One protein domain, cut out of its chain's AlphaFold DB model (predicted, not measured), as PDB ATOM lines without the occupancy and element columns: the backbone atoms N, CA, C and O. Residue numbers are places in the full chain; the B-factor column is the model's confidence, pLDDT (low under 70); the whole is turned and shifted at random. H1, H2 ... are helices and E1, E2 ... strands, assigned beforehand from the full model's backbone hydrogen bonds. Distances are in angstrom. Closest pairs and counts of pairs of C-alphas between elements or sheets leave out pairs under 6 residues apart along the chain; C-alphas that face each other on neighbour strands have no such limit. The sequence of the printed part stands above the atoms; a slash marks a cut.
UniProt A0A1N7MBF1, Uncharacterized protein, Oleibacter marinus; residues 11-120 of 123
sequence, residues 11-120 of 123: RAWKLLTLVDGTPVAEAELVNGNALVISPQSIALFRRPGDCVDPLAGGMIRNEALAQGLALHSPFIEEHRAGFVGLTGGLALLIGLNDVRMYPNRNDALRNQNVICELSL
ATOM      1  N   ARG A  11      73.101  45.718 190.507       93.62
ATOM      2  CA  ARG A  11      72.796  46.055 189.105       93.62
ATOM      3  C   ARG A  11      73.727  47.127 188.565       93.62
ATOM      4  O   ARG A  11      74.198  47.039 187.436       93.62
ATOM      5  N   ALA A  12      73.939  48.156 189.369       94.12
ATOM      6  CA  ALA A  12      74.820  49.273 189.094       94.12
ATOM      7  C   ALA A  12      75.154  49.961 190.415       94.12
ATOM      8  O   ALA A  12      74.413  49.848 191.393       94.12
ATOM      9  N   TRP A  13      76.238  50.723 190.427       96.94
ATOM     10  CA  TRP A  13      76.534  51.623 191.527       96.94
ATOM     11  C   TRP A  13      77.098  52.938 191.001       96.94
ATOM     12  O   TRP A  13      77.580  53.024 189.869       96.94
ATOM     13  N   LYS A  14      77.002  53.982 191.817       97.19
ATOM     14  CA  LYS A  14      77.506  55.322 191.506       97.19
ATOM     15  C   LYS A  14      77.982  56.016 192.774       97.19
ATOM     16  O   LYS A  14      77.498  55.732 193.869       97.19
ATOM     17  N   LEU A  15      78.904  56.959 192.608       97.50
ATOM     18  CA  LEU A  15      79.248  57.904 193.662       97.50
ATOM     19  C   LEU A  15      78.226  59.034 193.697       97.50
ATOM     20  O   LEU A  15      77.874  59.596 192.658       97.50
ATOM     21  N   LEU A  16      77.787  59.372 194.901       96.06
ATOM     22  CA  LEU A  16      76.924  60.505 195.196       96.06
ATOM     23  C   LEU A  16      77.553  61.352 196.300       96.06
ATOM     24  O   LEU A  16      78.448  60.908 197.020       96.06
ATOM     25  N   THR A  17      77.029  62.560 196.453       94.94
ATOM     26  CA  THR A  17      77.347  63.439 197.571       94.94
ATOM     27  C   THR A  17      76.049  63.752 198.298       94.94
ATOM     28  O   THR A  17      75.086  64.196 197.670       94.94
ATOM     29  N   LEU A  18      76.013  63.494 199.603       92.69
ATOM     30  CA  LEU A  18      74.881  63.848 200.454       92.69
ATOM     31  C   LEU A  18      74.777  65.372 200.621       92.69
ATOM     32  O   LEU A  18      75.700  66.120 200.295       92.69
ATOM     33  N   VAL A  19      73.657  65.840 201.176       89.38
ATOM     34  CA  VAL A  19      73.396  67.276 201.402       89.38
ATOM     35  C   VAL A  19      74.444  67.964 202.281       89.38
ATOM     36  O   VAL A  19      74.652  69.167 202.158       89.38
ATOM     37  N   ASP A  20      75.113  67.209 203.152       90.31
ATOM     38  CA  ASP A  20      76.166  67.693 204.048       90.31
ATOM     39  C   ASP A  20      77.573  67.667 203.414       90.31
ATOM     40  O   ASP A  20      78.552  68.034 204.061       90.31
ATOM     41  N   GLY A  21      77.683  67.261 202.144       92.50
ATOM     42  CA  GLY A  21      78.949  67.134 201.426       92.50
ATOM     43  C   GLY A  21      79.623  65.769 201.570       92.50
ATOM     44  O   GLY A  21      80.668  65.550 200.955       92.50
ATOM     45  N   THR A  22      79.052  64.838 202.338       93.88
ATOM     46  CA  THR A  22      79.645  63.514 202.542       93.88
ATOM     47  C   THR A  22      79.571  62.688 201.252       93.88
ATOM     48  O   THR A  22      78.473  62.479 200.727       93.88
ATOM     49  N   PRO A  23      80.704  62.189 200.720       96.31
ATOM     50  CA  PRO A  23      80.692  61.277 199.584       96.31
ATOM     51  C   PRO A  23      80.197  59.899 200.026       96.31
ATOM     52  O   PRO A  23      80.598  59.396 201.076       96.31
ATOM     53  N   VAL A  24      79.366  59.271 199.202       97.12
ATOM     54  CA  VAL A  24      78.857  57.913 199.424       97.12
ATOM     55  C   VAL A  24      78.861  57.123 198.121       97.12
ATOM     56  O   VAL A  24      78.732  57.697 197.038       97.12
ATOM     57  N   ALA A  25      78.980  55.801 198.214       97.94
ATOM     58  CA  ALA A  25      78.650  54.911 197.106       97.94
ATOM     59  C   ALA A  25      77.223  54.388 197.284       97.94
ATOM     60  O   ALA A  25      76.891  53.832 198.328       97.94
ATOM     61  N   GLU A  26      76.391  54.553 196.263       97.69
ATOM     62  CA  GLU A  26      75.046  53.983 196.195       97.69
ATOM     63  C   GLU A  26      75.051  52.815 195.210       97.69
ATOM     64  O   GLU A  26      75.285  53.020 194.017       97.69
ATOM     65  N   ALA A  27      74.786  51.606 195.704       97.38
ATOM     66  CA  ALA A  27      74.636  50.393 194.911       97.38
ATOM     67  C   ALA A  27      73.157  49.993 194.816       97.38
ATOM     68  O   ALA A  27      72.518  49.692 195.825       97.38
ATOM     69  N   GLU A  28      72.613  49.964 193.597       96.44
ATOM     70  CA  GLU A  28      71.276  49.433 193.327       96.44
ATOM     71  C   GLU A  28      71.319  47.906 193.389       96.44
ATOM     72  O   GLU A  28      72.002  47.254 192.593       96.44
ATOM     73  N   LEU A  29      70.562  47.333 194.319       94.25
ATOM     74  CA  LEU A  29      70.409  45.894 194.452       94.25
ATOM     75  C   LEU A  29      69.381  45.362 193.446       94.25
ATOM     76  O   LEU A  29      68.451  46.056 193.036       94.25
ATOM     77  N   VAL A  30      69.489  44.085 193.079       92.06
ATOM     78  CA  VAL A  30      68.580  43.447 192.102       92.06
ATOM     79  C   VAL A  30      67.098  43.466 192.488       92.06
ATOM     80  O   VAL A  30      66.246  43.343 191.605       92.06
ATOM     81  N   ASN A  31      66.786  43.642 193.775       89.94
ATOM     82  CA  ASN A  31      65.425  43.771 194.300       89.94
ATOM     83  C   ASN A  31      64.877  45.214 194.255       89.94
ATOM     84  O   ASN A  31      63.726  45.426 194.626       89.94
ATOM     85  N   GLY A  32      65.665  46.186 193.784       92.50
ATOM     86  CA  GLY A  32      65.282  47.595 193.669       92.50
ATOM     87  C   GLY A  32      65.594  48.455 194.897       92.50
ATOM     88  O   GLY A  32      65.396  49.666 194.828       92.50
ATOM     89  N   ASN A  33      66.106  47.867 195.983       94.75
ATOM     90  CA  ASN A  33      66.617  48.624 197.126       94.75
ATOM     91  C   ASN A  33      67.993  49.221 196.804       94.75
ATOM     92  O   ASN A  33      68.674  48.789 195.872       94.75
ATOM     93  N   ALA A  34      68.437  50.176 197.618       95.88
ATOM     94  CA  ALA A  34      69.777  50.738 197.522       95.88
ATOM     95  C   ALA A  34      70.595  50.439 198.780       95.88
ATOM     96  O   ALA A  34      70.174  50.761 199.891       95.88
ATOM     97  N   LEU A  35      71.771  49.837 198.601       97.19
ATOM     98  CA  LEU A  35      72.794  49.744 199.638       97.19
ATOM     99  C   LEU A  35      73.712  50.960 199.512       97.19
ATOM    100  O   LEU A  35      74.354  51.156 198.481       97.19
ATOM    101  N   VAL A  36      73.774  51.773 200.558       97.06
ATOM    102  CA  VAL A  36      74.578  52.994 200.599       97.06
ATOM    103  C   VAL A  36      75.738  52.799 201.560       97.06
ATOM    104  O   VAL A  36      75.543  52.440 202.719       97.06
ATOM    105  N   ILE A  37      76.946  53.040 201.062       97.62
ATOM    106  CA  ILE A  37      78.199  52.920 201.799       97.62
ATOM    107  C   ILE A  37      78.735  54.330 202.030       97.62
ATOM    108  O   ILE A  37      79.039  55.049 201.075       97.62
ATOM    109  N   SER A  38      78.842  54.717 203.298       95.94
ATOM    110  CA  SER A  38      79.415  55.988 203.735       95.94
ATOM    111  C   SER A  38      80.759  55.756 204.439       95.94
ATOM    112  O   SER A  38      81.117  54.612 204.727       95.94
ATOM    113  N   PRO A  39      81.521  56.813 204.771       96.06
ATOM    114  CA  PRO A  39      82.776  56.657 205.501       96.06
ATOM    115  C   PRO A  39      82.639  55.947 206.854       96.06
ATOM    116  O   PRO A  39      83.602  55.337 207.305       96.06
ATOM    117  N   GLN A  40      81.476  56.027 207.509       95.00
ATOM    118  CA  GLN A  40      81.280  55.542 208.883       95.00
ATOM    119  C   GLN A  40      80.067  54.622 209.053       95.00
ATOM    120  O   GLN A  40      79.765  54.218 210.175       95.00
ATOM    121  N   SER A  41      79.355  54.280 207.980       95.56
ATOM    122  CA  SER A  41      78.184  53.409 208.065       95.56
ATOM    123  C   SER A  41      77.864  52.705 206.752       95.56
ATOM    124  O   SER A  41      78.292  53.121 205.672       95.56
ATOM    125  N   ILE A  42      77.051  51.660 206.861       96.94
ATOM    126  CA  ILE A  42      76.318  51.073 205.741       96.94
ATOM    127  C   ILE A  42      74.819  51.186 206.013       96.94
ATOM    128  O   ILE A  42      74.362  50.973 207.134       96.94
ATOM    129  N   ALA A  43      74.043  51.528 204.993       96.12
ATOM    130  CA  ALA A  43      72.609  51.740 205.130       96.12
ATOM    131  C   ALA A  43      71.832  51.120 203.975       96.12
ATOM    132  O   ALA A  43      72.284  51.107 202.833       96.12
ATOM    133  N   LEU A  44      70.635  50.631 204.282       96.56
ATOM    134  CA  LEU A  44      69.676  50.136 203.310       96.56
ATOM    135  C   LEU A  44      68.583  51.182 203.116       96.56
ATOM    136  O   LEU A  44      67.929  51.592 204.076       96.56
ATOM    137  N   PHE A  45      68.347  51.558 201.869       95.25
ATOM    138  CA  PHE A  45      67.287  52.463 201.449       95.25
ATOM    139  C   PHE A  45      66.282  51.739 200.554       95.25
ATOM    140  O   PHE A  45      66.620  50.775 199.863       95.25
ATOM    141  N   ARG A  46      65.035  52.220 200.560       93.94
ATOM    142  CA  ARG A  46      63.938  51.657 199.762       93.94
ATOM    143  C   ARG A  46      64.217  51.737 198.271       93.94
ATOM    144  O   ARG A  46      63.830  50.818 197.558       93.94
ATOM    145  N   ARG A  47      64.821  52.829 197.794       94.06
ATOM    146  CA  ARG A  47      65.114  53.045 196.372       94.06
ATOM    147  C   ARG A  47      66.421  53.820 196.174       94.06
ATOM    148  O   ARG A  47      66.788  54.619 197.035       94.06
ATOM    149  N   PRO A  48      67.101  53.638 195.028       95.19
ATOM    150  CA  PRO A  48      68.196  54.512 194.623       95.19
ATOM    151  C   PRO A  48      67.757  55.978 194.571       95.19
ATOM    152  O   PRO A  48      66.689  56.294 194.046       95.19
ATOM    153  N   GLY A  49      68.592  56.876 195.080       93.50
ATOM    154  CA  GLY A  49      68.337  58.307 195.200       93.50
ATOM    155  C   GLY A  49      67.702  58.728 196.526       93.50
ATOM    156  O   GLY A  49      67.806  59.896 196.882       93.50
ATOM    157  N   ASP A  50      67.122  57.816 197.311       94.06
ATOM    158  CA  ASP A  50      66.503  58.187 198.593       94.06
ATOM    159  C   ASP A  50      67.529  58.723 199.607       94.06
ATOM    160  O   ASP A  50      67.176  59.461 200.524       94.06
ATOM    161  N   CYS A  51      68.810  58.366 199.465       92.81
ATOM    162  CA  CYS A  51      69.848  58.811 200.389       92.81
ATOM    163  C   CYS A  51      70.209  60.294 200.249       92.81
ATOM    164  O   CYS A  51      70.660  60.892 201.225       92.81
ATOM    165  N   VAL A  52      69.982  60.909 199.081       91.44
ATOM    166  CA  VAL A  52      70.268  62.339 198.868       91.44
ATOM    167  C   VAL A  52      69.139  63.256 199.339       91.44
ATOM    168  O   VAL A  52      69.367  64.452 199.492       91.44
ATOM    169  N   ASP A  53      67.951  62.710 199.607       84.56
ATOM    170  CA  ASP A  53      66.828  63.439 200.197       84.56
ATOM    171  C   ASP A  53      66.444  62.821 201.556       84.56
ATOM    172  O   ASP A  53      65.549  61.973 201.642       84.56
ATOM    173  N   PRO A  54      67.099  63.238 202.656       68.50
ATOM    174  CA  PRO A  54      66.831  62.684 203.982       68.50
ATOM    175  C   PRO A  54      65.401  62.955 204.478       68.50
ATOM    176  O   PRO A  54      64.941  62.275 205.397       68.50
ATOM    177  N   LEU A  55      64.678  63.912 203.885       75.62
ATOM    178  CA  LEU A  55      63.296  64.226 204.251       75.62
ATOM    179  C   LEU A  55      62.283  63.306 203.558       75.62
ATOM    180  O   LEU A  55      61.167  63.153 204.055       75.62
ATOM    181  N   ALA A  56      62.667  62.649 202.460       74.94
ATOM    182  CA  ALA A  56      61.812  61.712 201.734       74.94
ATOM    183  C   ALA A  56      61.546  60.398 202.500       74.94
ATOM    184  O   ALA A  56      60.657  59.630 202.124       74.94
ATOM    185  N   GLY A  57      62.274  60.128 203.594       75.19
ATOM    186  CA  GLY A  57      61.980  59.020 204.511       75.19
ATOM    187  C   GLY A  57      62.206  57.623 203.917       75.19
ATOM    188  O   GLY A  57      61.448  56.694 204.214       75.19
ATOM    189  N   GLY A  58      63.219  57.469 203.059       90.38
ATOM    190  CA  GLY A  58      63.517  56.214 202.356       90.38
ATOM    191  C   GLY A  58      64.459  55.247 203.080       90.38
ATOM    192  O   GLY A  58      64.620  54.116 202.625       90.38
ATOM    193  N   MET A  59      65.074  55.642 204.198       93.56
ATOM    194  CA  MET A  59      65.969  54.760 204.955       93.56
ATOM    195  C   MET A  59      65.178  53.625 205.616       93.56
ATOM    196  O   MET A  59      64.199  53.866 206.322       93.56
ATOM    197  N   ILE A  60      65.608  52.386 205.384       94.19
ATOM    198  CA  ILE A  60      65.039  51.179 205.992       94.19
ATOM    199  C   ILE A  60      65.825  50.826 207.256       94.19
ATOM    200  O   ILE A  60      65.239  50.669 208.323       94.19
ATOM    201  N   ARG A  61      67.151  50.704 207.134       94.56
ATOM    202  CA  ARG A  61      68.073  50.332 208.220       94.56
ATOM    203  C   ARG A  61      69.432  51.003 208.005       94.56
ATOM    204  O   ARG A  61      69.783  51.334 206.875       94.56
ATOM    205  N   ASN A  62      70.194  51.183 209.076       94.81
ATOM    206  CA  ASN A  62      71.550  51.726 209.043       94.81
ATOM    207  C   ASN A  62      72.373  51.107 210.167       94.81
ATOM    208  O   ASN A  62      71.893  51.028 211.293       94.81
ATOM    209  N   GLU A  63      73.612  50.751 209.857       96.69
ATOM    210  CA  GLU A  63      74.568  50.194 210.803       96.69
ATOM    211  C   GLU A  63      75.850  51.015 210.781       96.69
ATOM    212  O   GLU A  63      76.479  51.212 209.736       96.69
ATOM    213  N   ALA A  64      76.218  51.528 211.953       95.69
ATOM    214  CA  ALA A  64      77.447  52.280 212.135       95.69
ATOM    215  C   ALA A  64      78.649  51.331 212.188       95.69
ATOM    216  O   ALA A  64      78.584  50.239 212.755       95.69
ATOM    217  N   LEU A  65      79.768  51.769 211.622       94.44
ATOM    218  CA  LEU A  65      81.026  51.044 211.714       94.44
ATOM    219  C   LEU A  65      81.640  51.208 213.109       94.44
ATOM    220  O   LEU A  65      81.421  52.204 213.803       94.44
ATOM    221  N   ALA A  66      82.431  50.217 213.520       90.69
ATOM    222  CA  ALA A  66      83.154  50.268 214.785       90.69
ATOM    223  C   ALA A  66      84.114  51.472 214.840       90.69
ATOM    224  O   ALA A  66      84.671  51.896 213.826       90.69
ATOM    225  N   GLN A  67      84.350  52.003 216.044       86.00
ATOM    226  CA  GLN A  67      85.261  53.137 216.230       86.00
ATOM    227  C   GLN A  67      86.658  52.829 215.668       86.00
ATOM    228  O   GLN A  67      87.248  51.794 215.973       86.00
ATOM    229  N   GLY A  68      87.190  53.753 214.864       86.12
ATOM    230  CA  GLY A  68      88.497  53.621 214.213       86.12
ATOM    231  C   GLY A  68      88.463  52.953 212.835       86.12
ATOM    232  O   GLY A  68      89.459  53.033 212.118       86.12
ATOM    233  N   LEU A  69      87.334  52.361 212.430       90.56
ATOM    234  CA  LEU A  69      87.124  51.909 211.058       90.56
ATOM    235  C   LEU A  69      86.485  53.032 210.235       90.56
ATOM    236  O   LEU A  69      85.406  53.517 210.567       90.56
ATOM    237  N   ALA A  70      87.149  53.417 209.147       91.81
ATOM    238  CA  ALA A  70      86.623  54.376 208.187       91.81
ATOM    239  C   ALA A  70      86.808  53.855 206.761       91.81
ATOM    240  O   ALA A  70      87.885  53.374 206.396       91.81
ATOM    241  N   LEU A  71      85.753  53.962 205.960       94.62
ATOM    242  CA  LEU A  71      85.787  53.656 204.536       94.62
ATOM    243  C   LEU A  71      86.148  54.907 203.738       94.62
ATOM    244  O   LEU A  71      85.871  56.035 204.146       94.62
ATOM    245  N   HIS A  72      86.754  54.700 202.574       93.25
ATOM    246  CA  HIS A  72      87.278  55.780 201.749       93.25
ATOM    247  C   HIS A  72      86.715  55.692 200.336       93.25
ATOM    248  O   HIS A  72      86.605  54.603 199.782       93.25
ATOM    249  N   SER A  73      86.404  56.846 199.745       92.44
ATOM    250  CA  SER A  73      86.004  56.954 198.337       92.44
ATOM    251  C   SER A  73      87.105  56.394 197.413       92.44
ATOM    252  O   SER A  73      88.281  56.652 197.682       92.44
ATOM    253  N   PRO A  74      86.768  55.646 196.341       93.38
ATOM    254  CA  PRO A  74      85.431  55.445 195.760       93.38
ATOM    255  C   PRO A  74      84.555  54.384 196.451       93.38
ATOM    256  O   PRO A  74      83.473  54.079 195.958       93.38
ATOM    257  N   PHE A  75      84.983  53.864 197.601       96.56
ATOM    258  CA  PHE A  75      84.323  52.856 198.433       96.56
ATOM    259  C   PHE A  75      84.270  51.469 197.805       96.56
ATOM    260  O   PHE A  75      84.692  50.528 198.462       96.56
ATOM    261  N   ILE A  76      83.786  51.335 196.570       96.62
ATOM    262  CA  ILE A  76      83.682  50.072 195.835       96.62
ATOM    263  C   ILE A  76      84.770  50.029 194.757       96.62
ATOM    264  O   ILE A  76      84.856  50.922 193.916       96.62
ATOM    265  N   GLU A  77      85.585  48.975 194.765       96.12
ATOM    266  CA  GLU A  77      86.605  48.713 193.738       96.12
ATOM    267  C   GLU A  77      86.142  47.657 192.729       96.12
ATOM    268  O   GLU A  77      86.420  47.759 191.536       96.12
ATOM    269  N   GLU A  78      85.405  46.650 193.194       94.75
ATOM    270  CA  GLU A  78      84.857  45.581 192.363       94.75
ATOM    271  C   GLU A  78      83.573  45.031 192.990       94.75
ATOM    272  O   GLU A  78      83.411  45.035 194.210       94.75
ATOM    273  N   HIS A  79      82.683  44.488 192.164       93.81
ATOM    274  CA  HIS A  79      81.596  43.640 192.632       93.81
ATOM    275  C   HIS A  79      81.383  42.480 191.665       93.81
ATOM    276  O   HIS A  79      81.527  42.630 190.450       93.81
ATOM    277  N   ARG A  80      81.096  41.297 192.213       90.56
ATOM    278  CA  ARG A  80      80.753  40.106 191.439       90.56
ATOM    279  C   ARG A  80      80.085  39.066 192.323       90.56
ATOM    280  O   ARG A  80      80.643  38.668 193.338       90.56
ATOM    281  N   ALA A  81      78.953  38.536 191.871       87.62
ATOM    282  CA  ALA A  81      78.289  37.396 192.510       87.62
ATOM    283  C   ALA A  81      78.018  37.590 194.022       87.62
ATOM    284  O   ALA A  81      78.239  36.681 194.817       87.62
ATOM    285  N   GLY A  82      77.611  38.801 194.422       90.81
ATOM    286  CA  GLY A  82      77.359  39.163 195.824       90.81
ATOM    287  C   GLY A  82      78.609  39.536 196.629       90.81
ATOM    288  O   GLY A  82      78.480  40.116 197.703       90.81
ATOM    289  N   PHE A  83      79.816  39.280 196.121       95.25
ATOM    290  CA  PHE A  83      81.045  39.825 196.696       95.25
ATOM    291  C   PHE A  83      81.261  41.265 196.237       95.25
ATOM    292  O   PHE A  83      81.105  41.564 195.053       95.25
ATOM    293  N   VAL A  84      81.685  42.129 197.158       96.69
ATOM    294  CA  VAL A  84      82.099  43.507 196.878       96.69
ATOM    295  C   VAL A  84      83.466  43.740 197.512       96.69
ATOM    296  O   VAL A  84      83.620  43.596 198.725       96.69
ATOM    297  N   GLY A  85      84.460  44.094 196.703       97.19
ATOM    298  CA  GLY A  85      85.754  44.562 197.192       97.19
ATOM    299  C   GLY A  85      85.672  46.054 197.491       97.19
ATOM    300  O   GLY A  85      85.250  46.831 196.632       97.19
ATOM    301  N   LEU A  86      86.047  46.441 198.709       97.25
ATOM    302  CA  LEU A  86      86.039  47.829 199.146       97.25
ATOM    303  C   LEU A  86      87.438  48.444 199.107       97.25
ATOM    304  O   LEU A  86      88.445  47.767 199.330       97.25
ATOM    305  N   THR A  87      87.489  49.761 198.926       96.19
ATOM    306  CA  THR A  87      88.736  50.524 199.008       96.19
ATOM    307  C   THR A  87      89.420  50.325 200.357       96.19
ATOM    308  O   THR A  87      88.797  50.419 201.416       96.19
ATOM    309  N   GLY A  88      90.725  50.054 200.318       93.50
ATOM    310  CA  GLY A  88      91.512  49.707 201.505       93.50
ATOM    311  C   GLY A  88      91.541  48.208 201.818       93.50
ATOM    312  O   GLY A  88      92.088  47.818 202.847       93.50
ATOM    313  N   GLY A  89      90.998  47.364 200.935       95.06
ATOM    314  CA  GLY A  89      91.123  45.905 201.000       95.06
ATOM    315  C   GLY A  89      90.054  45.198 201.833       95.06
ATOM    316  O   GLY A  89      90.100  43.970 201.934       95.06
ATOM    317  N   LEU A  90      89.093  45.939 202.394       97.00
ATOM    318  CA  LEU A  90      87.918  45.373 203.057       97.00
ATOM    319  C   LEU A  90      86.998  44.685 202.042       97.00
ATOM    320  O   LEU A  90      87.116  44.872 200.832       97.00
ATOM    321  N   ALA A  91      86.059  43.883 202.534       97.38
ATOM    322  CA  ALA A  91      85.101  43.196 201.680       97.38
ATOM    323  C   ALA A  91      83.687  43.241 202.257       97.38
ATOM    324  O   ALA A  91      83.513  43.180 203.473       97.38
ATOM    325  N   LEU A  92      82.685  43.270 201.377       97.12
ATOM    326  CA  LEU A  92      81.304  42.930 201.706       97.12
ATOM    327  C   LEU A  92      80.914  41.611 201.043       97.12
ATOM    328  O   LEU A  92      81.299  41.328 199.907       97.12
ATOM    329  N   LEU A  93      80.086  40.842 201.741       96.38
ATOM    330  CA  LEU A  93      79.238  39.829 201.129       96.38
ATOM    331  C   LEU A  93      77.788  40.258 201.270       96.38
ATOM    332  O   LEU A  93      77.306  40.467 202.380       96.38
ATOM    333  N   ILE A  94      77.113  40.363 200.136       94.56
ATOM    334  CA  ILE A  94      75.675  40.548 200.036       94.56
ATOM    335  C   ILE A  94      75.071  39.148 199.948       94.56
ATOM    336  O   ILE A  94      75.304  38.411 198.989       94.56
ATOM    337  N   GLY A  95      74.348  38.763 200.991       90.50
ATOM    338  CA  GLY A  95      73.563  37.542 201.049       90.50
ATOM    339  C   GLY A  95      72.109  37.778 200.645       90.50
ATOM    340  O   GLY A  95      71.722  38.844 200.170       90.50
ATOM    341  N   LEU A  96      71.276  36.761 200.866       84.69
ATOM    342  CA  LEU A  96      69.829  36.865 200.642       84.69
ATOM    343  C   LEU A  96      69.147  37.774 201.673       84.69
ATOM    344  O   LEU A  96      68.198  38.475 201.336       84.69
ATOM    345  N   ASN A  97      69.625  37.742 202.920       90.50
ATOM    346  CA  ASN A  97      68.964  38.372 204.066       90.50
ATOM    347  C   ASN A  97      69.851  39.372 204.806       90.50
ATOM    348  O   ASN A  97      69.373  40.008 205.737       90.50
ATOM    349  N   ASP A  98      71.119  39.503 204.429       94.81
ATOM    350  CA  ASP A  98      72.082  40.345 205.126       94.81
ATOM    351  C   ASP A  98      73.173  40.859 204.183       94.81
ATOM    352  O   ASP A  98      73.376  40.353 203.077       94.81
ATOM    353  N   VAL A  99      73.858  41.902 204.637       96.44
ATOM    354  CA  VAL A  99      75.153  42.337 204.129       96.44
ATOM    355  C   VAL A  99      76.133  42.248 205.280       96.44
ATOM    356  O   VAL A  99      75.910  42.854 206.326       96.44
ATOM    357  N   ARG A 100      77.237  41.531 205.084       97.50
ATOM    358  CA  ARG A 100      78.300  41.396 206.085       97.50
ATOM    359  C   ARG A 100      79.591  42.003 205.585       97.50
ATOM    360  O   ARG A 100      79.975  41.770 204.440       97.50
ATOM    361  N   MET A 101      80.273  42.735 206.454       97.69
ATOM    362  CA  MET A 101      81.585  43.311 206.201       97.69
ATOM    363  C   MET A 101      82.684  42.494 206.866       97.69
ATOM    364  O   MET A 101      82.532  42.011 207.990       97.69
ATOM    365  N   TYR A 102      83.811  42.407 206.170       97.81
ATOM    366  CA  TYR A 102      84.991  41.656 206.560       97.81
ATOM    367  C   TYR A 102      86.240  42.525 206.421       97.81
ATOM    368  O   TYR A 102      86.306  43.370 205.520       97.81
ATOM    369  N   PRO A 103      87.269  42.283 207.247       96.62
ATOM    370  CA  PRO A 103      88.523  43.024 207.166       96.62
ATOM    371  C   PRO A 103      89.280  42.750 205.860       96.62
ATOM    372  O   PRO A 103      90.131  43.547 205.480       96.62
ATOM    373  N   ASN A 104      89.007  41.626 205.184       96.69
ATOM    374  CA  ASN A 104      89.607  41.282 203.901       96.69
ATOM    375  C   ASN A 104      88.797  40.221 203.131       96.69
ATOM    376  O   ASN A 104      87.910  39.553 203.670       96.69
ATOM    377  N   ARG A 105      89.162  40.012 201.859       96.25
ATOM    378  CA  ARG A 105      88.572  38.990 200.976       96.25
ATOM    379  C   ARG A 105      88.671  37.561 201.529       96.25
ATOM    380  O   ARG A 105      87.737  36.785 201.358       96.25
ATOM    381  N   ASN A 106      89.795  37.176 202.133       96.88
ATOM    382  CA  ASN A 106      89.994  35.803 202.616       96.88
ATOM    383  C   ASN A 106      89.032  35.446 203.749       96.88
ATOM    384  O   ASN A 106      88.559  34.309 203.799       96.88
ATOM    385  N   ASP A 107      88.758  36.416 204.614       97.62
ATOM    386  CA  ASP A 107      87.820  36.304 205.725       97.62
ATOM    387  C   ASP A 107      86.377  36.265 205.217       97.62
ATOM    388  O   ASP A 107      85.612  35.399 205.638       97.62
ATOM    389  N   ALA A 108      86.045  37.088 204.216       96.19
ATOM    390  CA  ALA A 108      84.760  37.027 203.519       96.19
ATOM    391  C   ALA A 108      84.500  35.635 202.920       96.19
ATOM    392  O   ALA A 108      83.499  34.998 203.230       96.19
ATOM    393  N   LEU A 109      85.436  35.106 202.123       93.06
ATOM    394  CA  LEU A 109      85.290  33.795 201.471       93.06
ATOM    395  C   LEU A 109      85.150  32.629 202.461       93.06
ATOM    396  O   LEU A 109      84.597  31.588 202.108       93.06
ATOM    397  N   ARG A 110      85.668  32.784 203.684       95.88
ATOM    398  CA  ARG A 110      85.569  31.787 204.761       95.88
ATOM    399  C   ARG A 110      84.439  32.077 205.748       95.88
ATOM    400  O   ARG A 110      84.219  31.254 206.632       95.88
ATOM    401  N   ASN A 111      83.740  33.204 205.598       94.44
ATOM    402  CA  ASN A 111      82.735  33.706 206.532       94.44
ATOM    403  C   ASN A 111      83.264  33.757 207.983       94.44
ATOM    404  O   ASN A 111      82.676  33.184 208.899       94.44
ATOM    405  N   GLN A 112      84.420  34.398 208.180       96.56
ATOM    406  CA  GLN A 112      85.092  34.544 209.480       96.56
ATOM    407  C   GLN A 112      85.350  36.017 209.791       96.56
ATOM    408  O   GLN A 112      85.471  36.813 208.874       96.56
ATOM    409  N   ASN A 113      85.471  36.378 211.073       96.56
ATOM    410  CA  ASN A 113      85.816  37.741 211.506       96.56
ATOM    411  C   ASN A 113      84.881  38.826 210.935       96.56
ATOM    412  O   ASN A 113      85.346  39.843 210.425       96.56
ATOM    413  N   VAL A 114      83.562  38.605 210.996       96.88
ATOM    414  CA  VAL A 114      82.575  39.632 210.626       96.88
ATOM    415  C   VAL A 114      82.774  40.857 211.522       96.88
ATOM    416  O   VAL A 114      82.833  40.726 212.744       96.88
ATOM    417  N   ILE A 115      82.880  42.036 210.910       96.50
ATOM    418  CA  ILE A 115      83.123  43.308 211.615       96.50
ATOM    419  C   ILE A 115      81.924  44.262 211.576       96.50
ATOM    420  O   ILE A 115      81.872  45.207 212.360       96.50
ATOM    421  N   CYS A 116      80.963  44.032 210.680       96.00
ATOM    422  CA  CYS A 116      79.689  44.748 210.607       96.00
ATOM    423  C   CYS A 116      78.670  43.865 209.871       96.00
ATOM    424  O   CYS A 116      79.045  43.148 208.942       96.00
ATOM    425  N   GLU A 117      77.404  43.908 210.273       96.38
ATOM    426  CA  GLU A 117      76.314  43.169 209.637       96.38
ATOM    427  C   GLU A 117      75.057  44.036 209.590       96.38
ATOM    428  O   GLU A 117      74.667  44.607 210.601       96.38
ATOM    429  N   LEU A 118      74.426  44.116 208.417       97.00
ATOM    430  CA  LEU A 118      73.190  44.851 208.161       97.00
ATOM    431  C   LEU A 118      72.138  43.884 207.615       97.00
ATOM    432  O   LEU A 118      72.340  43.276 206.567       97.00
ATOM    433  N   SER A 119      70.991  43.777 208.286       94.50
ATOM    434  CA  SER A 119      69.877  42.951 207.803       94.50
ATOM    435  C   SER A 119      69.218  43.552 206.552       94.50
ATOM    436  O   SER A 119      68.875  44.735 206.518       94.50
ATOM    437  N   LEU A 120      69.001  42.714 205.539       90.75
ATOM    438  CA  LEU A 120      68.226  42.999 204.327       90.75
ATOM    439  C   LEU A 120      66.796  42.451 204.384       90.75
ATOM    440  O   LEU A 120      65.996  42.771 203.503       90.75
TER     441      LEU A 120
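Overview. This is residues 11 to 120 of the 123 residues of an uncharacterized protein of Oleibacter marinus (UniProt A0A1N7MBF1). Two five-stranded sheets stand face to face as a sandwich, their strands nearly aligned; edge strands E5 and E10 come close along one side, and E1 and E6 are near each other along the other. A short helix, H1, covers part of the second sheet on the face turned away from the first, while a long loop, residues 46 to 58, lies beyond the first sheet at the opposite end of the longest axis. The printed part has 110 residues, with the order E1 E2 E3 E4 E5 E6 E7 E8 E9 H1 E10; the sheets run E1 - E2 - E3 - E4 - E5 and E6 - E7 - E8 - E9 - E10, both antiparallel. The class is mostly strand, and the whole is compact, with a radius of gyration of the C-alphas of 12.9 A and spans of 39 by 29 by 21 A.

Along the chain. Find C-alpha 11 at (72.796, 46.055, 189.105); from there E1, residues 11 to 17, runs 19.9 A. E2, residues 23 to 29, covers 19.2 A; then come E3, residues 34 to 37, E4, residues 41 to 45, and E5, residues 59 to 64, 13.8 A. The second sheet begins at C-alpha 76, (83.682, 50.072, 195.835), with E6, residues 76 to 80, then E7, 83 to 86, E8, 91 to 94, and E9, 98 to 102, 13.1 A. H1 is residues 105 to 110, and E10, residues 116 to 119, ends at C-alpha 119, (69.877, 42.951, 207.803).

Arrangement. E1 to E5 form a meander, each strand the antiparallel neighbour of the one before; look for N 14 and O 26, 3.0 A, between E1 and E2, and N 44 and O 61, 2.8 A, between E4 and E5. E6 to E9 form another, with N 85 and O 78, 2.9 A, between E6 and E7. E10 is the antiparallel neighbour of E9, with N 99 and O 118 at 2.8 A. Both sheets are twisted; in the sandwich their strands stand at 15 degrees. The closest C-alphas of E5 and E10, Glu 63 and Leu 118, are 6.1 A apart. H1 is on the second sheet at a height of 8.4 A, over E8, and only just along the strands, at 29 degrees to E8 on the local plane; the C-alphas of Ala 91 and Arg 105, their closest, are 5.5 A apart. Every O i to N i+4 pair in H1 is within hydrogen-bond range.

Size, cuts and confidence. The two C-alphas farthest apart, those of Leu 55 and Arg 110, are 39.4 A apart. The printed part has no cut; the long links are E4 to E5 and E5 to E6, the latter leading from one sheet to the other. Mean pLDDT of the printed part is 93.8, and residue 54 alone is under 70.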